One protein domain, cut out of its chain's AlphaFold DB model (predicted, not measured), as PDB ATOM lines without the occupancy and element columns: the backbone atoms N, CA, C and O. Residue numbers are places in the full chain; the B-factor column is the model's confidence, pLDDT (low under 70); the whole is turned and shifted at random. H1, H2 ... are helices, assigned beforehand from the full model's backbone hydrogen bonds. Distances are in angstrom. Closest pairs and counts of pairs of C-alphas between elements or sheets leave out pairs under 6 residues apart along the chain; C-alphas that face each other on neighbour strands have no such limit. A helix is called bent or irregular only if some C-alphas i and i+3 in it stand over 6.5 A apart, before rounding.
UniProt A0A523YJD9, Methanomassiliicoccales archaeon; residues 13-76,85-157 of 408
ATOM      1  N   ARG A  13     222.311 193.276 148.504       91.81
ATOM      2  CA  ARG A  13     221.685 193.279 147.168       91.81
ATOM      3  C   ARG A  13     221.727 191.896 146.525       91.81
ATOM      4  O   ARG A  13     220.721 191.479 145.950       91.81
ATOM      5  N   LEU A  14     222.853 191.194 146.652       85.44
ATOM      6  CA  LEU A  14     223.018 189.833 146.146       85.44
ATOM      7  C   LEU A  14     222.007 188.879 146.801       85.44
ATOM      8  O   LEU A  14     221.306 188.157 146.098       85.44
ATOM      9  N   ASP A  15     221.836 188.950 148.122       82.69
ATOM     10  CA  ASP A  15     220.866 188.133 148.860       82.69
ATOM     11  C   ASP A  15     219.424 188.381 148.412       82.69
ATOM     12  O   ASP A  15     218.628 187.444 148.278       82.69
ATOM     13  N   LYS A  16     219.075 189.645 148.134       92.00
ATOM     14  CA  LYS A  16     217.754 190.009 147.609       92.00
ATOM     15  C   LYS A  16     217.533 189.430 146.208       92.00
ATOM     16  O   LYS A  16     216.456 188.892 145.945       92.00
ATOM     17  N   LEU A  17     218.545 189.500 145.338       89.69
ATOM     18  CA  LEU A  17     218.514 188.917 143.994       89.69
ATOM     19  C   LEU A  17     218.364 187.388 144.055       89.69
ATOM     20  O   LEU A  17     217.479 186.829 143.414       89.69
ATOM     21  N   ILE A  18     219.163 186.712 144.883       84.31
ATOM     22  CA  ILE A  18     219.098 185.256 145.084       84.31
ATOM     23  C   ILE A  18     217.729 184.851 145.639       84.31
ATOM     24  O   ILE A  18     217.120 183.886 145.174       84.31
ATOM     25  N   GLY A  19     217.203 185.609 146.606       86.44
ATOM     26  CA  GLY A  19     215.866 185.399 147.151       86.44
ATOM     27  C   GLY A  19     214.771 185.525 146.090       86.44
ATOM     28  O   GLY A  19     213.830 184.733 146.089       86.44
ATOM     29  N   PHE A  20     214.900 186.480 145.166       91.81
ATOM     30  CA  PHE A  20     214.003 186.614 144.020       91.81
ATOM     31  C   PHE A  20     214.122 185.427 143.052       91.81
ATOM     32  O   PHE A  20     213.099 184.844 142.688       91.81
ATOM     33  N   MET A  21     215.344 185.015 142.699       88.56
ATOM     34  CA  MET A  21     215.577 183.878 141.800       88.56
ATOM     35  C   MET A  21     214.982 182.579 142.353       88.56
ATOM     36  O   MET A  21     214.274 181.859 141.650       88.56
ATOM     37  N   ARG A  22     215.155 182.318 143.651       84.25
ATOM     38  CA  ARG A  22     214.619 181.111 144.301       84.25
ATOM     39  C   ARG A  22     213.096 181.057 144.352       84.25
ATOM     40  O   ARG A  22     212.539 179.968 144.245       84.25
ATOM     41  N   ARG A  23     212.400 182.198 144.456       91.50
ATOM     42  CA  ARG A  23     210.922 182.220 144.363       91.50
ATOM     43  C   ARG A  23     210.429 181.700 143.015       91.50
ATOM     44  O   ARG A  23     209.344 181.142 142.941       91.50
ATOM     45  N   ARG A  24     211.233 181.861 141.962       92.69
ATOM     46  CA  ARG A  24     210.954 181.370 140.608       92.69
ATOM     47  C   ARG A  24     211.939 180.267 140.209       92.69
ATOM     48  O   ARG A  24     212.448 180.280 139.092       92.69
ATOM     49  N   LYS A  25     212.207 179.318 141.121       89.38
ATOM     50  CA  LYS A  25     213.264 178.300 140.964       89.38
ATOM     51  C   LYS A  25     213.252 177.595 139.603       89.38
ATOM     52  O   LYS A  25     214.301 177.466 138.991       89.38
ATOM     53  N   TYR A  26     212.078 177.193 139.109       88.38
ATOM     54  CA  TYR A  26     211.961 176.441 137.857       88.38
ATOM     55  C   TYR A  26     212.301 177.288 136.628       88.38
ATOM     56  O   TYR A  26     212.986 176.807 135.734       88.38
ATOM     57  N   LEU A  27     211.885 178.559 136.612       92.94
ATOM     58  CA  LEU A  27     212.211 179.483 135.526       92.94
ATOM     59  C   LEU A  27     213.722 179.703 135.442       92.94
ATOM     60  O   LEU A  27     214.307 179.613 134.372       92.94
ATOM     61  N   TRP A  28     214.359 179.970 136.580       91.88
ATOM     62  CA  TRP A  28     215.794 180.228 136.599       91.88
ATOM     63  C   TRP A  28     216.628 178.960 136.376       91.88
ATOM     64  O   TRP A  28     217.706 179.054 135.798       91.88
ATOM     65  N   LEU A  29     216.123 177.781 136.759       85.19
ATOM     66  CA  LEU A  29     216.724 176.499 136.383       85.19
ATOM     67  C   LEU A  29     216.653 176.280 134.874       85.19
ATOM     68  O   LEU A  29     217.648 175.889 134.280       85.19
ATOM     69  N   LEU A  30     215.516 176.583 134.246       89.19
ATOM     70  CA  LEU A  30     215.385 176.518 132.794       89.19
ATOM     71  C   LEU A  30     216.372 177.466 132.100       89.19
ATOM     72  O   LEU A  30     217.091 177.041 131.205       89.19
ATOM     73  N   VAL A  31     216.453 178.729 132.540       92.31
ATOM     74  CA  VAL A  31     217.421 179.709 132.009       92.31
ATOM     75  C   VAL A  31     218.855 179.209 132.182       92.31
ATOM     76  O   VAL A  31     219.652 179.288 131.255       92.31
ATOM     77  N   SER A  32     219.173 178.656 133.350       91.94
ATOM     78  CA  SER A  32     220.471 178.046 133.631       91.94
ATOM     79  C   SER A  32     220.799 176.905 132.663       91.94
ATOM     80  O   SER A  32     221.878 176.914 132.076       91.94
ATOM     81  N   PHE A  33     219.870 175.968 132.449       89.12
ATOM     82  CA  PHE A  33     220.046 174.861 131.508       89.12
ATOM     83  C   PHE A  33     220.213 175.344 130.069       89.12
ATOM     84  O   PHE A  33     221.095 174.858 129.371       89.12
ATOM     85  N   LEU A  34     219.405 176.316 129.633       93.50
ATOM     86  CA  LEU A  34     219.509 176.891 128.292       93.50
ATOM     87  C   LEU A  34     220.883 177.524 128.063       93.50
ATOM     88  O   LEU A  34     221.509 177.258 127.045       93.50
ATOM     89  N   LEU A  35     221.373 178.313 129.022       94.25
ATOM     90  CA  LEU A  35     222.699 178.927 128.944       94.25
ATOM     91  C   LEU A  35     223.814 177.876 128.974       94.25
ATOM     92  O   LEU A  35     224.751 177.958 128.188       94.25
ATOM     93  N   PHE A  36     223.690 176.862 129.831       90.88
ATOM     94  CA  PHE A  36     224.659 175.773 129.909       90.88
ATOM     95  C   PHE A  36     224.770 175.013 128.581       90.88
ATOM     96  O   PHE A  36     225.868 174.866 128.052       90.88
ATOM     97  N   PHE A  37     223.640 174.572 128.017       88.62
ATOM     98  CA  PHE A  37     223.632 173.824 126.761       88.62
ATOM     99  C   PHE A  37     224.001 174.688 125.556       88.62
ATOM    100  O   PHE A  37     224.710 174.198 124.689       88.62
ATOM    101  N   ALA A  38     223.602 175.963 125.516       91.19
ATOM    102  CA  ALA A  38     224.054 176.884 124.473       91.19
ATOM    103  C   ALA A  38     225.578 177.076 124.511       91.19
ATOM    104  O   ALA A  38     226.228 177.087 123.469       91.19
ATOM    105  N   GLY A  39     226.156 177.187 125.711       90.38
ATOM    106  CA  GLY A  39     227.603 177.250 125.883       90.38
ATOM    107  C   GLY A  39     228.309 175.969 125.444       90.38
ATOM    108  O   GLY A  39     229.311 176.030 124.739       90.38
ATOM    109  N   LEU A  40     227.761 174.808 125.817       86.56
ATOM    110  CA  LEU A  40     228.296 173.504 125.427       86.56
ATOM    111  C   LEU A  40     228.241 173.286 123.906       86.56
ATOM    112  O   LEU A  40     229.221 172.831 123.326       86.56
ATOM    113  N   ASP A  41     227.127 173.638 123.264       88.44
ATOM    114  CA  ASP A  41     226.938 173.526 121.813       88.44
ATOM    115  C   ASP A  41     227.956 174.381 121.045       88.44
ATOM    116  O   ASP A  41     228.639 173.882 120.153       88.44
ATOM    117  N   LEU A  42     228.164 175.631 121.478       88.31
ATOM    118  CA  LEU A  42     229.179 176.531 120.914       88.31
ATOM    119  C   LEU A  42     230.610 175.992 121.031       88.31
ATOM    120  O   LEU A  42     231.434 176.260 120.158       88.31
ATOM    121  N   LEU A  43     230.913 175.262 122.108       84.25
ATOM    122  CA  LEU A  43     232.239 174.687 122.341       84.25
ATOM    123  C   LEU A  43     232.467 173.395 121.552       84.25
ATOM    124  O   LEU A  43     233.574 173.165 121.074       84.25
ATOM    125  N   LEU A  44     231.440 172.551 121.425       79.88
ATOM    126  CA  LEU A  44     231.547 171.258 120.746       79.88
ATOM    127  C   LEU A  44     231.412 171.371 119.227       79.88
ATOM    128  O   LEU A  44     232.049 170.613 118.497       79.88
ATOM    129  N   VAL A  45     230.580 172.296 118.749       84.62
ATOM    130  CA  VAL A  45     230.292 172.487 117.326       84.62
ATOM    131  C   VAL A  45     230.566 173.944 116.948       84.62
ATOM    132  O   VAL A  45     229.646 174.694 116.607       84.62
ATOM    133  N   PRO A  46     231.836 174.387 117.001       82.19
ATOM    134  CA  PRO A  46     232.165 175.736 116.589       82.19
ATOM    135  C   PRO A  46     231.823 175.915 115.096       82.19
ATOM    136  O   PRO A  46     232.083 175.013 114.288       82.19
ATOM    137  N   PRO A  47     231.233 177.056 114.689       84.38
ATOM    138  CA  PRO A  47     230.960 177.315 113.282       84.38
ATOM    139  C   PRO A  47     232.238 177.204 112.439       84.38
ATOM    140  O   PRO A  47     233.341 177.495 112.897       84.38
ATOM    141  N   LYS A  48     232.118 176.790 111.174       72.38
ATOM    142  CA  LYS A  48     233.269 176.794 110.258       72.38
ATOM    143  C   LYS A  48     233.769 178.240 110.128       72.38
ATOM    144  O   LYS A  48     232.985 179.110 109.763       72.38
ATOM    145  N   ASN A  49     235.048 178.473 110.431       81.50
ATOM    146  CA  ASN A  49     235.688 179.794 110.595       81.50
ATOM    147  C   ASN A  49     235.386 180.518 111.916       81.50
ATOM    148  O   ASN A  49     235.595 181.726 112.017       81.50
ATOM    149  N   ALA A  50     234.912 179.803 112.935       72.00
ATOM    150  CA  ALA A  50     234.817 180.337 114.279       72.00
ATOM    151  C   ALA A  50     236.205 180.742 114.772       72.00
ATOM    152  O   ALA A  50     237.072 179.903 115.014       72.00
ATOM    153  N   GLY A  51     236.402 182.049 114.909       83.69
ATOM    154  CA  GLY A  51     237.535 182.579 115.638       83.69
ATOM    155  C   GLY A  51     237.404 182.320 117.137       83.69
ATOM    156  O   GLY A  51     236.408 181.803 117.650       83.69
ATOM    157  N   LEU A  52     238.422 182.788 117.842       78.94
ATOM    158  CA  LEU A  52     238.571 182.763 119.294       78.94
ATOM    159  C   LEU A  52     237.330 183.277 120.058       78.94
ATOM    160  O   LEU A  52     237.000 182.806 121.145       78.94
ATOM    161  N   GLU A  53     236.595 184.204 119.448       85.12
ATOM    162  CA  GLU A  53     235.390 184.837 119.987       85.12
ATOM    163  C   GLU A  53     234.275 183.835 120.336       85.12
ATOM    164  O   GLU A  53     233.603 183.996 121.357       85.12
ATOM    165  N   TYR A  54     234.101 182.769 119.549       84.62
ATOM    166  CA  TYR A  54     233.054 181.768 119.791       84.62
ATOM    167  C   TYR A  54     233.381 180.858 120.972       84.62
ATOM    168  O   TYR A  54     232.478 180.482 121.719       84.62
ATOM    169  N   VAL A  55     234.663 180.557 121.185       79.88
ATOM    170  CA  VAL A  55     235.119 179.788 122.349       79.88
ATOM    171  C   VAL A  55     234.899 180.599 123.626       79.88
ATOM    172  O   VAL A  55     234.343 180.082 124.596       79.88
ATOM    173  N   VAL A  56     235.244 181.894 123.615       83.69
ATOM    174  CA  VAL A  56     234.973 182.806 124.743       83.69
ATOM    175  C   VAL A  56     233.477 182.894 125.030       83.69
ATOM    176  O   VAL A  56     233.065 182.801 126.188       83.69
ATOM    177  N   LEU A  57     232.653 183.049 123.992       89.25
ATOM    178  CA  LEU A  57     231.203 183.146 124.133       89.25
ATOM    179  C   LEU A  57     230.585 181.839 124.655       89.25
ATOM    180  O   LEU A  57     229.727 181.873 125.540       89.25
ATOM    181  N   GLY A  58     231.054 180.692 124.156       88.12
ATOM    182  CA  GLY A  58     230.646 179.370 124.624       88.12
ATOM    183  C   GLY A  58     230.968 179.162 126.104       88.12
ATOM    184  O   GLY A  58     230.084 178.824 126.893       88.12
ATOM    185  N   LEU A  59     232.201 179.477 126.518       86.12
ATOM    186  CA  LEU A  59     232.604 179.444 127.927       86.12
ATOM    187  C   LEU A  59     231.764 180.393 128.781       86.12
ATOM    188  O   LEU A  59     231.283 180.000 129.840       86.12
ATOM    189  N   PHE A  60     231.539 181.624 128.324       90.44
ATOM    190  CA  PHE A  60     230.732 182.607 129.042       90.44
ATOM    191  C   PHE A  60     229.322 182.086 129.347       90.44
ATOM    192  O   PHE A  60     228.872 182.144 130.497       90.44
ATOM    193  N   PHE A  61     228.634 181.528 128.348       92.38
ATOM    194  CA  PHE A  61     227.301 180.961 128.546       92.38
ATOM    195  C   PHE A  61     227.315 179.735 129.457       92.38
ATOM    196  O   PHE A  61     226.474 179.637 130.355       92.38
ATOM    197  N   LEU A  62     228.310 178.859 129.302       89.06
ATOM    198  CA  LEU A  62     228.478 177.685 130.150       89.06
ATOM    199  C   LEU A  62     228.647 178.086 131.625       89.06
ATOM    200  O   LEU A  62     227.954 177.559 132.495       89.06
ATOM    201  N   ILE A  63     229.492 179.083 131.902       86.69
ATOM    202  CA  ILE A  63     229.779 179.604 133.247       86.69
ATOM    203  C   ILE A  63     228.546 180.228 133.887       86.69
ATOM    204  O   ILE A  63     228.230 179.928 135.040       86.69
ATOM    205  N   ILE A  64     227.845 181.106 133.165       91.31
ATOM    206  CA  ILE A  64     226.650 181.773 133.697       91.31
ATOM    207  C   ILE A  64     225.540 180.756 133.935       91.31
ATOM    208  O   ILE A  64     224.882 180.805 134.978       91.31
ATOM    209  N   GLY A  65     225.365 179.807 133.011       90.62
ATOM    210  CA  GLY A  65     224.442 178.693 133.173       90.62
ATOM    211  C   GLY A  65     224.717 177.935 134.467       90.62
ATOM    212  O   GLY A  65     223.818 177.791 135.299       90.62
ATOM    213  N   LEU A  66     225.969 177.544 134.703       87.62
ATOM    214  CA  LEU A  66     226.370 176.809 135.903       87.62
ATOM    215  C   LEU A  66     226.214 177.646 137.183       87.62
ATOM    216  O   LEU A  66     225.666 177.161 138.172       87.62
ATOM    217  N   LEU A  67     226.599 178.926 137.161       86.62
ATOM    218  CA  LEU A  67     226.406 179.856 138.281       86.62
ATOM    219  C   LEU A  67     224.932 179.984 138.675       86.62
ATOM    220  O   LEU A  67     224.605 179.934 139.863       86.62
ATOM    221  N   PHE A  68     224.029 180.122 137.704       87.38
ATOM    222  CA  PHE A  68     222.595 180.187 137.979       87.38
ATOM    223  C   PHE A  68     222.066 178.879 138.568       87.38
ATOM    224  O   PHE A  68     221.364 178.936 139.581       87.38
ATOM    225  N   ALA A  69     222.451 177.718 138.025       87.06
ATOM    226  CA  ALA A  69     222.083 176.419 138.595       87.06
ATOM    227  C   ALA A  69     222.502 176.341 140.064       87.06
ATOM    228  O   ALA A  69     221.679 176.037 140.927       87.06
ATOM    229  N   LEU A  70     223.752 176.690 140.369       83.25
ATOM    230  CA  LEU A  70     224.281 176.648 141.729       83.25
ATOM    231  C   LEU A  70     223.526 177.586 142.674       83.25
ATOM    232  O   LEU A  70     223.101 177.166 143.747       83.25
ATOM    233  N   LEU A  71     223.295 178.844 142.290       84.31
ATOM    234  CA  LEU A  71     222.612 179.814 143.158       84.31
ATOM    235  C   LEU A  71     221.194 179.366 143.556       84.31
ATOM    236  O   LEU A  71     220.722 179.676 144.663       84.31
ATOM    237  N   ILE A  72     220.525 178.624 142.671       85.44
ATOM    238  CA  ILE A  72     219.171 178.108 142.879       85.44
ATOM    239  C   ILE A  72     219.191 176.789 143.650       85.44
ATOM    240  O   ILE A  72     218.407 176.633 144.587       85.44
ATOM    241  N   LEU A  73     220.066 175.858 143.259       82.00
ATOM    242  CA  LEU A  73     220.110 174.494 143.784       82.00
ATOM    243  C   LEU A  73     220.780 174.394 145.150       82.00
ATOM    244  O   LEU A  73     220.486 173.445 145.866       82.00
ATOM    245  N   VAL A  74     221.640 175.345 145.538       76.75
ATOM    246  CA  VAL A  74     222.289 175.326 146.859       76.75
ATOM    247  C   VAL A  74     221.210 175.412 147.952       76.75
ATOM    248  O   VAL A  74     220.585 176.474 148.120       76.75
ATOM    249  N   PRO A  75     220.961 174.329 148.713       65.69
ATOM    250  CA  PRO A  75     219.899 174.307 149.709       65.69
ATOM    251  C   PRO A  75     220.165 175.375 150.777       65.69
ATOM    252  O   PRO A  75     221.292 175.571 151.226       65.69
ATOM    253  N   LYS A  76     219.120 176.125 151.158       66.00
ATOM    254  CA  LYS A  76     219.204 177.133 152.239       66.00
ATOM    255  C   LYS A  76     219.084 176.519 153.624       66.00
ATOM    256  O   LYS A  76     219.219 177.231 154.619       66.00
ATOM    257  N   GLU A  85     232.265 166.811 166.392       64.06
ATOM    258  CA  GLU A  85     233.077 167.967 166.727       64.06
ATOM    259  C   GLU A  85     234.517 167.478 166.927       64.06
ATOM    260  O   GLU A  85     234.770 166.586 167.737       64.06
ATOM    261  N   GLY A  86     235.458 168.022 166.148       80.19
ATOM    262  CA  GLY A  86     236.876 167.949 166.496       80.19
ATOM    263  C   GLY A  86     237.845 167.240 165.549       80.19
ATOM    264  O   GLY A  86     238.987 167.089 165.965       80.19
ATOM    265  N   SER A  87     237.494 166.842 164.315       90.69
ATOM    266  CA  SER A  87     238.528 166.329 163.388       90.69
ATOM    267  C   SER A  87     239.520 167.426 162.967       90.69
ATOM    268  O   SER A  87     239.142 168.593 162.806       90.69
ATOM    269  N   LEU A  88     240.787 167.056 162.734       93.50
ATOM    270  CA  LEU A  88     241.812 167.969 162.211       93.50
ATOM    271  C   LEU A  88     241.402 168.566 160.862       93.50
ATOM    272  O   LEU A  88     241.667 169.735 160.602       93.50
ATOM    273  N   ALA A  89     240.710 167.790 160.031       94.69
ATOM    274  CA  ALA A  89     240.139 168.219 158.765       94.69
ATOM    275  C   ALA A  89     239.149 169.362 158.969       94.69
ATOM    276  O   ALA A  89     239.269 170.401 158.326       94.69
ATOM    277  N   THR A  90     238.220 169.220 159.917       92.69
ATOM    278  CA  THR A  90     237.254 170.277 160.235       92.69
ATOM    279  C   THR A  90     237.968 171.528 160.742       92.69
ATOM    280  O   THR A  90     237.619 172.637 160.333       92.69
ATOM    281  N   ALA A  91     238.986 171.369 161.593       93.81
ATOM    282  CA  ALA A  91     239.787 172.477 162.107       93.81
ATOM    283  C   ALA A  91     240.560 173.199 160.990       93.81
ATOM    284  O   ALA A  91     240.475 174.423 160.883       93.81
ATOM    285  N   LEU A  92     241.238 172.448 160.118       95.62
ATOM    286  CA  LEU A  92     241.971 172.964 158.964       95.62
ATOM    287  C   LEU A  92     241.031 173.657 157.978       95.62
ATOM    288  O   LEU A  92     241.296 174.778 157.560       95.62
ATOM    289  N   LEU A  93     239.895 173.041 157.650       94.38
ATOM    290  CA  LEU A  93     238.888 173.638 156.780       94.38
ATOM    291  C   LEU A  93     238.324 174.907 157.395       94.38
ATOM    292  O   LEU A  93     238.193 175.907 156.701       94.38
ATOM    293  N   ASN A  94     238.006 174.913 158.687       93.25
ATOM    294  CA  ASN A  94     237.543 176.118 159.362       93.25
ATOM    295  C   ASN A  94     238.623 177.203 159.359       93.25
ATOM    296  O   ASN A  94     238.284 178.363 159.159       93.25
ATOM    297  N   PHE A  95     239.899 176.857 159.514       94.69
ATOM    298  CA  PHE A  95     241.004 177.803 159.386       94.69
ATOM    299  C   PHE A  95     241.095 178.382 157.963       94.69
ATOM    300  O   PHE A  95     240.949 179.593 157.793       94.69
ATOM    301  N   LEU A  96     241.214 177.524 156.943       93.94
ATOM    302  CA  LEU A  96     241.321 177.911 155.529       93.94
ATOM    303  C   LEU A  96     240.105 178.709 155.042       93.94
ATOM    304  O   LEU A  96     240.230 179.611 154.221       93.94
ATOM    305  N   THR A  97     238.916 178.413 155.570       93.00
ATOM    306  CA  THR A  97     237.665 179.076 155.174       93.00
ATOM    307  C   THR A  97     237.265 180.250 156.059       93.00
ATOM    308  O   THR A  97     236.113 180.688 156.003       93.00
ATOM    309  N   VAL A  98     238.178 180.772 156.885       93.69
ATOM    310  CA  VAL A  98     237.921 181.902 157.795       93.69
ATOM    311  C   VAL A  98     236.704 181.623 158.690       93.69
ATOM    312  O   VAL A  98     235.676 182.303 158.650       93.69
ATOM    313  N   ARG A  99     236.818 180.571 159.502       90.12
ATOM    314  CA  ARG A  99     235.782 180.005 160.383       90.12
ATOM    315  C   ARG A  99     234.529 179.539 159.631       90.12
ATOM    316  O   ARG A  99     233.412 179.808 160.062       90.12
ATOM    317  N   GLY A 100     234.701 178.880 158.485       88.00
ATOM    318  CA  GLY A 100     233.585 178.345 157.696       88.00
ATOM    319  C   GLY A 100     232.889 179.364 156.791       88.00
ATOM    320  O   GLY A 100     232.021 178.978 156.011       88.00
ATOM    321  N   ARG A 101     233.262 180.649 156.848       86.88
ATOM    322  CA  ARG A 101     232.605 181.728 156.090       86.88
ATOM    323  C   ARG A 101     232.778 181.601 154.581       86.88
ATOM    324  O   ARG A 101     231.903 182.049 153.850       86.88
ATOM    325  N   LEU A 102     233.874 180.995 154.121       90.81
ATOM    326  CA  LEU A 102     234.130 180.790 152.693       90.81
ATOM    327  C   LEU A 102     233.483 179.520 152.122       90.81
ATOM    328  O   LEU A 102     233.348 179.428 150.905       90.81
ATOM    329  N   LYS A 103     233.025 178.572 152.959       91.38
ATOM    330  CA  LYS A 103     232.417 177.307 152.493       91.38
ATOM    331  C   LYS A 103     231.254 177.516 151.508       91.38
ATOM    332  O   LYS A 103     231.239 176.840 150.482       91.38
ATOM    333  N   PRO A 104     230.321 178.472 151.714       87.69
ATOM    334  CA  PRO A 104     229.240 178.729 150.757       87.69
ATOM    335  C   PRO A 104     229.717 179.141 149.355       87.69
ATOM    336  O   PRO A 104     228.985 178.949 148.389       87.69
ATOM    337  N   TYR A 105     230.934 179.678 149.237       89.44
ATOM    338  CA  TYR A 105     231.513 180.149 147.977       89.44
ATOM    339  C   TYR A 105     232.365 179.094 147.263       89.44
ATOM    340  O   TYR A 105     232.833 179.356 146.159       89.44
ATOM    341  N   PHE A 106     232.546 177.899 147.839       93.69
ATOM    342  CA  PHE A 106     233.309 176.811 147.209       93.69
ATOM    343  C   PHE A 106     232.882 176.517 145.765       93.69
ATOM    344  O   PHE A 106     233.766 176.442 144.915       93.69
ATOM    345  N   PRO A 107     231.578 176.465 145.425       90.25
ATOM    346  CA  PRO A 107     231.181 176.236 144.042       90.25
ATOM    347  C   PRO A 107     231.585 177.349 143.078       90.25
ATOM    348  O   PRO A 107     231.920 177.072 141.931       90.25
ATOM    349  N   VAL A 108     231.611 178.599 143.545       87.12
ATOM    350  CA  VAL A 108     232.093 179.727 142.739       87.12
ATOM    351  C   VAL A 108     233.592 179.583 142.493       87.12
ATOM    352  O   VAL A 108     234.022 179.700 141.351       87.12
ATOM    353  N   PHE A 109     234.378 179.270 143.528       93.25
ATOM    354  CA  PHE A 109     235.815 179.021 143.374       93.25
ATOM    355  C   PHE A 109     236.106 177.850 142.437       93.25
ATOM    356  O   PHE A 109     236.993 177.963 141.601       93.25
ATOM    357  N   GLY A 110     235.342 176.759 142.533       93.81
ATOM    358  CA  GLY A 110     235.491 175.616 141.639       93.81
ATOM    359  C   GLY A 110     235.197 175.971 140.179       93.81
ATOM    360  O   GLY A 110     235.988 175.624 139.312       93.81
ATOM    361  N   ILE A 111     234.137 176.741 139.894       87.81
ATOM    362  CA  ILE A 111     233.895 177.234 138.526       87.81
ATOM    363  C   ILE A 111     235.042 178.121 138.051       87.81
ATOM    364  O   ILE A 111     235.533 177.927 136.947       87.81
ATOM    365  N   VAL A 112     235.467 179.094 138.860       89.12
ATOM    366  CA  VAL A 112     236.556 180.003 138.476       89.12
ATOM    367  C   VAL A 112     237.824 179.213 138.159       89.12
ATOM    368  O   VAL A 112     238.456 179.485 137.146       89.12
ATOM    369  N   LEU A 113     238.157 178.212 138.977       94.50
ATOM    370  CA  LEU A 113     239.313 177.349 138.758       94.50
ATOM    371  C   LEU A 113     239.194 176.559 137.448       94.50
ATOM    372  O   LEU A 113     240.122 176.589 136.650       94.50
ATOM    373  N   LEU A 114     238.042 175.926 137.202       92.00
ATOM    374  CA  LEU A 114     237.764 175.181 135.968       92.00
ATOM    375  C   LEU A 114     237.913 176.064 134.723       92.00
ATOM    376  O   LEU A 114     238.477 175.657 133.717       92.00
ATOM    377  N   VAL A 115     237.402 177.290 134.794       87.75
ATOM    378  CA  VAL A 115     237.459 178.248 133.690       87.75
ATOM    379  C   VAL A 115     238.880 178.713 133.450       87.75
ATOM    380  O   VAL A 115     239.310 178.738 132.308       87.75
ATOM    381  N   VAL A 116     239.607 179.082 134.505       91.56
ATOM    382  CA  VAL A 116     241.006 179.510 134.391       91.56
ATOM    383  C   VAL A 116     241.860 178.403 133.779       91.56
ATOM    384  O   VAL A 116     242.656 178.700 132.899       91.56
ATOM    385  N   ASP A 117     241.654 177.153 134.189       92.94
ATOM    386  CA  ASP A 117     242.354 175.985 133.647       92.94
ATOM    387  C   ASP A 117     242.067 175.778 132.148       92.94
ATOM    388  O   ASP A 117     242.990 175.670 131.340       92.94
ATOM    389  N   ILE A 118     240.796 175.851 131.734       87.19
ATOM    390  CA  ILE A 118     240.425 175.756 130.313       87.19
ATOM    391  C   ILE A 118     240.986 176.939 129.512       87.19
ATOM    392  O   ILE A 118     241.550 176.745 128.441       87.19
ATOM    393  N   LEU A 119     240.860 178.171 130.018       86.44
ATOM    394  CA  LEU A 119     241.395 179.363 129.353       86.44
ATOM    395  C   LEU A 119     242.921 179.286 129.223       86.44
ATOM    396  O   LEU A 119     243.456 179.679 128.191       86.44
ATOM    397  N   TYR A 120     243.615 178.772 130.239       88.12
ATOM    398  CA  TYR A 120     245.054 178.540 130.189       88.12
ATOM    399  C   TYR A 120     245.407 177.560 129.066       88.12
ATOM    400  O   TYR A 120     246.237 177.883 128.221       88.12
ATOM    401  N   ASN A 121     244.729 176.413 128.991       86.44
ATOM    402  CA  ASN A 121     244.996 175.409 127.959       86.44
ATOM    403  C   ASN A 121     244.657 175.891 126.541       86.44
ATOM    404  O   ASN A 121     245.341 175.535 125.589       86.44
ATOM    405  N   VAL A 122     243.635 176.734 126.390       83.50
ATOM    406  CA  VAL A 122     243.246 177.278 125.082       83.50
ATOM    407  C   VAL A 122     244.160 178.426 124.631       83.50
ATOM    408  O   VAL A 122     244.390 178.567 123.431       83.50
ATOM    409  N   TYR A 123     244.654 179.267 125.550       84.12
ATOM    410  CA  TYR A 123     245.335 180.525 125.192       84.12
ATOM    411  C   TYR A 123     246.821 180.596 125.493       84.12
ATOM    412  O   TYR A 123     247.528 181.347 124.826       84.12
ATOM    413  N   LEU A 124     247.275 179.906 126.533       82.31
ATOM    414  CA  LEU A 124     248.640 180.020 127.039       82.31
ATOM    415  C   LEU A 124     249.449 178.748 126.806       82.31
ATOM    416  O   LEU A 124     250.660 178.842 126.645       82.31
ATOM    417  N   SER A 125     248.800 177.585 126.785       81.62
ATOM    418  CA  SER A 125     249.464 176.314 126.504       81.62
ATOM    419  C   SER A 125     249.778 176.177 125.015       81.62
ATOM    420  O   SER A 125     248.924 176.442 124.166       81.62
ATOM    421  N   ALA A 126     250.983 175.702 124.691       78.88
ATOM    422  CA  ALA A 126     251.356 175.348 123.322       78.88
ATOM    423  C   ALA A 126     250.487 174.213 122.744       78.88
ATOM    424  O   ALA A 126     250.336 174.100 121.526       78.88
ATOM    425  N   THR A 127     249.898 173.383 123.610       78.38
ATOM    426  CA  THR A 127     249.004 172.286 123.227       78.38
ATOM    427  C   THR A 127     247.640 172.444 123.900       78.38
ATOM    428  O   THR A 127     247.591 172.508 125.129       78.38
ATOM    429  N   PRO A 128     246.524 172.410 123.148       77.62
ATOM    430  CA  PRO A 128     245.175 172.479 123.716       77.62
ATOM    431  C   PRO A 128     244.731 171.174 124.409       77.62
ATOM    432  O   PRO A 128     243.565 171.029 124.775       77.62
ATOM    433  N   GLU A 129     245.627 170.195 124.545       80.06
ATOM    434  CA  GLU A 129     245.346 168.916 125.188       80.06
ATOM    435  C   GLU A 129     245.294 169.072 126.710       80.06
ATOM    436  O   GLU A 129     246.190 169.656 127.312       80.06
ATOM    437  N   LEU A 130     244.262 168.505 127.339       82.75
ATOM    438  CA  LEU A 130     244.180 168.413 128.795       82.75
ATOM    439  C   LEU A 130     245.147 167.332 129.280       82.75
ATOM    440  O   LEU A 130     244.928 166.139 129.055       82.75
ATOM    441  N   LEU A 131     246.213 167.747 129.957       88.56
ATOM    442  CA  LEU A 131     247.235 166.859 130.483       88.56
ATOM    443  C   LEU A 131     246.869 166.380 131.899       88.56
ATOM    444  O   LEU A 131     245.797 166.631 132.465       88.56
ATOM    445  N   THR A 132     247.786 165.625 132.501       88.12
ATOM    446  CA  THR A 132     247.599 165.021 133.827       88.12
ATOM    447  C   THR A 132     247.388 166.060 134.929       88.12
ATOM    448  O   THR A 132     246.620 165.814 135.859       88.12
ATOM    449  N   HIS A 133     248.047 167.217 134.839       91.75
ATOM    450  CA  HIS A 133     247.944 168.280 135.840       91.75
ATOM    451  C   HIS A 133     246.604 169.009 135.730       91.75
ATOM    452  O   HIS A 133     245.961 169.217 136.758       91.75
ATOM    453  N   ASP A 134     246.143 169.279 134.508       91.62
ATOM    454  CA  ASP A 134     244.826 169.871 134.236       91.62
ATOM    455  C   ASP A 134     243.729 168.954 134.778       91.62
ATOM    456  O   ASP A 134     242.848 169.379 135.518       91.62
ATOM    457  N   THR A 135     243.860 167.641 134.562       91.06
ATOM    458  CA  THR A 135     242.933 166.649 135.131       91.06
ATOM    459  C   THR A 135     242.854 166.745 136.661       91.06
ATOM    460  O   THR A 135     241.761 166.695 137.227       91.06
ATOM    461  N   VAL A 136     243.982 166.915 137.361       94.62
ATOM    462  CA  VAL A 136     244.001 167.078 138.828       94.62
ATOM    463  C   VAL A 136     243.318 168.382 139.256       94.62
ATOM    464  O   VAL A 136     242.534 168.371 140.210       94.62
ATOM    465  N   VAL A 137     243.574 169.489 138.553       96.62
ATOM    466  CA  VAL A 137     242.949 170.796 138.819       96.62
ATOM    467  C   VAL A 137     241.441 170.740 138.579       96.62
ATOM    468  O   VAL A 137     240.668 171.180 139.432       96.62
ATOM    469  N   ILE A 138     241.010 170.128 137.477       93.19
ATOM    470  CA  ILE A 138     239.606 169.916 137.121       93.19
ATOM    471  C   ILE A 138     238.910 169.055 138.179       93.19
ATOM    472  O   ILE A 138     237.829 169.409 138.651       93.19
ATOM    473  N   LEU A 139     239.520 167.950 138.619       93.38
ATOM    474  CA  LEU A 139     238.949 167.108 139.676       93.38
ATOM    475  C   LEU A 139     238.826 167.864 141.006       93.38
ATOM    476  O   LEU A 139     237.808 167.743 141.692       93.38
ATOM    477  N   PHE A 140     239.811 168.697 141.351       97.88
ATOM    478  CA  PHE A 140     239.720 169.567 142.520       97.88
ATOM    479  C   PHE A 140     238.610 170.621 142.378       97.88
ATOM    480  O   PHE A 140     237.841 170.842 143.318       97.88
ATOM    481  N   ALA A 141     238.463 171.225 141.197       96.25
ATOM    482  CA  ALA A 141     237.384 172.154 140.875       96.25
ATOM    483  C   ALA A 141     236.002 171.492 141.021       96.25
ATOM    484  O   ALA A 141     235.098 172.059 141.638       96.25
ATOM    485  N   VAL A 142     235.849 170.260 140.532       91.31
ATOM    486  CA  VAL A 142     234.627 169.461 140.700       91.31
ATOM    487  C   VAL A 142     234.372 169.155 142.176       91.31
ATOM    488  O   VAL A 142     233.239 169.308 142.635       91.31
ATOM    489  N   ALA A 143     235.399 168.793 142.951       95.50
ATOM    490  CA  ALA A 143     235.264 168.565 144.390       95.50
ATOM    491  C   ALA A 143     234.797 169.832 145.134       95.50
ATOM    492  O   ALA A 143     233.908 169.752 145.982       95.50
ATOM    493  N   LEU A 144     235.328 171.007 144.775       96.12
ATOM    494  CA  LEU A 144     234.882 172.317 145.268       96.12
ATOM    495  C   LEU A 144     233.407 172.588 144.942       96.12
ATOM    496  O   LEU A 144     232.642 172.994 145.821       96.12
ATOM    497  N   ILE A 145     232.993 172.336 143.697       92.25
ATOM    498  CA  ILE A 145     231.603 172.500 143.250       92.25
ATOM    499  C   ILE A 145     230.675 171.568 144.021       92.25
ATOM    500  O   ILE A 145     229.667 172.021 144.563       92.25
ATOM    501  N   ALA A 146     231.032 170.291 144.127       90.31
ATOM    502  CA  ALA A 146     230.211 169.264 144.751       90.31
ATOM    503  C   ALA A 146     230.127 169.390 146.283       90.31
ATOM    504  O   ALA A 146     229.146 168.935 146.871       90.31
ATOM    505  N   TYR A 147     231.105 170.022 146.943       93.50
ATOM    506  CA  TYR A 147     231.278 169.986 148.403       93.50
ATOM    507  C   TYR A 147     230.013 170.336 149.211       93.50
ATOM    508  O   TYR A 147     229.682 169.659 150.189       93.50
ATOM    509  N   ASN A 148     229.273 171.371 148.797       89.81
ATOM    510  CA  ASN A 148     228.052 171.815 149.488       89.81
ATOM    511  C   ASN A 148     226.801 170.997 149.129       89.81
ATOM    512  O   ASN A 148     225.789 171.111 149.818       89.81
ATOM    513  N   PHE A 149     226.857 170.184 148.073       86.81
ATOM    514  CA  PHE A 149     225.759 169.310 147.655       86.81
ATOM    515  C   PHE A 149     225.802 167.947 148.342       86.81
ATOM    516  O   PHE A 149     224.784 167.257 148.391       86.81
ATOM    517  N   VAL A 150     226.953 167.557 148.900       85.81
ATOM    518  CA  VAL A 150     227.083 166.280 149.605       85.81
ATOM    519  C   VAL A 150     226.331 166.330 150.947       85.81
ATOM    520  O   VAL A 150     226.639 167.186 151.789       85.81
ATOM    521  N   PRO A 151     225.370 165.411 151.191       84.69
ATOM    522  CA  PRO A 151     224.609 165.355 152.438       84.69
ATOM    523  C   PRO A 151     225.499 165.295 153.685       84.69
ATOM    524  O   PRO A 151     226.530 164.627 153.691       84.69
ATOM    525  N   GLY A 152     225.057 165.922 154.780       84.44
ATOM    526  CA  GLY A 152     225.815 165.987 156.040       84.44
ATOM    527  C   GLY A 152     226.208 164.624 156.625       84.44
ATOM    528  O   GLY A 152     227.272 164.520 157.228       84.44
ATOM    529  N   ARG A 153     225.417 163.569 156.367       84.06
ATOM    530  CA  ARG A 153     225.730 162.183 156.775       84.06
ATOM    531  C   ARG A 153     227.043 161.640 156.195       84.06
ATOM    532  O   ARG A 153     227.607 160.723 156.769       84.06
ATOM    533  N   PHE A 154     227.520 162.213 155.086       89.69
ATOM    534  CA  PHE A 154     228.801 161.886 154.449       89.69
ATOM    535  C   PHE A 154     229.858 162.967 154.720       89.69
ATOM    536  O   PHE A 154     230.691 163.285 153.868       89.69
ATOM    537  N   GLY A 155     229.778 163.621 155.885       89.94
ATOM    538  CA  GLY A 155     230.665 164.722 156.253       89.94
ATOM    539  C   GLY A 155     232.143 164.328 156.268       89.94
ATOM    540  O   GLY A 155     232.983 165.105 155.830       89.94
ATOM    541  N   ARG A 156     232.458 163.102 156.700       91.88
ATOM    542  CA  ARG A 156     233.836 162.601 156.716       91.88
ATOM    543  C   ARG A 156     234.352 162.357 155.301       91.88
ATOM    544  O   ARG A 156     235.455 162.776 154.966       91.88
ATOM    545  N   GLU A 157     233.548 161.704 154.474       93.44
ATOM    546  CA  GLU A 157     233.907 161.315 153.112       93.44
ATOM    547  C   GLU A 157     234.093 162.549 152.224       93.44
ATOM    548  O   GLU A 157     235.069 162.627 151.482       93.44
TER     549      GLU A 157
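AT A GLANCE: This is residues 13 to 76 and 85 to 157 of the 408 residues of a protein of Methanomassiliicoccales archaeon (UniProt A0A523YJD9). Two long helical hairpins, H2 with H3 and H5 with H6, stand side by side and meet through H3 and H5. H1 makes a corner, with its last residues, at the end where H2 begins and H3 ends, about perpendicular to both, its first residues leading away from them; the short helices H4 and H7 lie beyond the end of the other hairpin where H5 begins and H6 ends, touching no other helix. The printed part has 137 residues, with seven named helices, H1 to H7 in chain order, and no named strand; its class is all helix. It is only just loose, close to compact, with a radius of gyration of the C-alphas of 17.3 A, and spans 57 by 39 by 26 A.

HOW THE PARTS SIT: H1, residues 13 to 23, is close to but not clearly touching H2, residues 25 to 44; their lines are about perpendicular, at 80 degrees, and the closest C-alphas, of Met 21 and Trp 28, are 6.4 A apart. H3, residues 52 to 73, is the hub, touching three helices. With residues 71 to 72 alone it touches H1, about perpendicular at 74 degrees; the closest C-alphas are those of Arg 22 and Ile 72, 5.6 A apart. H2 and H3 form a hairpin at a shallow tilt of 26 degrees, opposite ways, closest at the C-alphas of Gly 39 and Gly 58, 3.9 A apart. H5, residues 103 to 123, touches H3 with its residues 107 to 115 alone, at a shallow tilt of 12 degrees, opposite ways; the closest C-alphas, of Ile 63 and Ile 111, are 7.1 A apart. H5 and H6, residues 132 to 146, form a hairpin at a shallow tilt of 28 degrees, opposite ways, closest at the C-alphas of Pro 107 and Ile 145, 3.8 A apart. Helix packing is mostly aligned, with 3 of 4 touching pairs at a shallow tilt. H4, residues 88 to 96, and H7, residues 152 to 157, touch no helix. Every O i to N i+4 pair is within hydrogen-bond range in H1, H2, H3, H4 and H6; H5 has 15 of 17, and H7 has 0 of 2 but 2 of 3 O i to N i+3 pairs.

IN THESE COORDINATES: H1 begins at C-alpha 13, (221.685, 193.279, 147.168). H2 is 28.2 A long, H3 31.8 A, H5 30.4 A and H6 21.0 A. H5 and H7 are irregular: C-alphas 104 and 107 are 7.4 A apart, and C-alphas 153 and 156 are 8.1 A apart. H7 ends at C-alpha 157, (233.907, 161.315, 153.112).

THE WHOLE: The C-alphas farthest apart, of Asn 49 and Glu 85, are 57.4 A apart. Residues 77 to 84 are not printed, and C-alphas 76 and 85 stand 22.1 A apart across this cut. Of the links that are printed whole, none is long. Mean pLDDT of the printed part is 87.9; residues 75 to 76 and 85 are under 70.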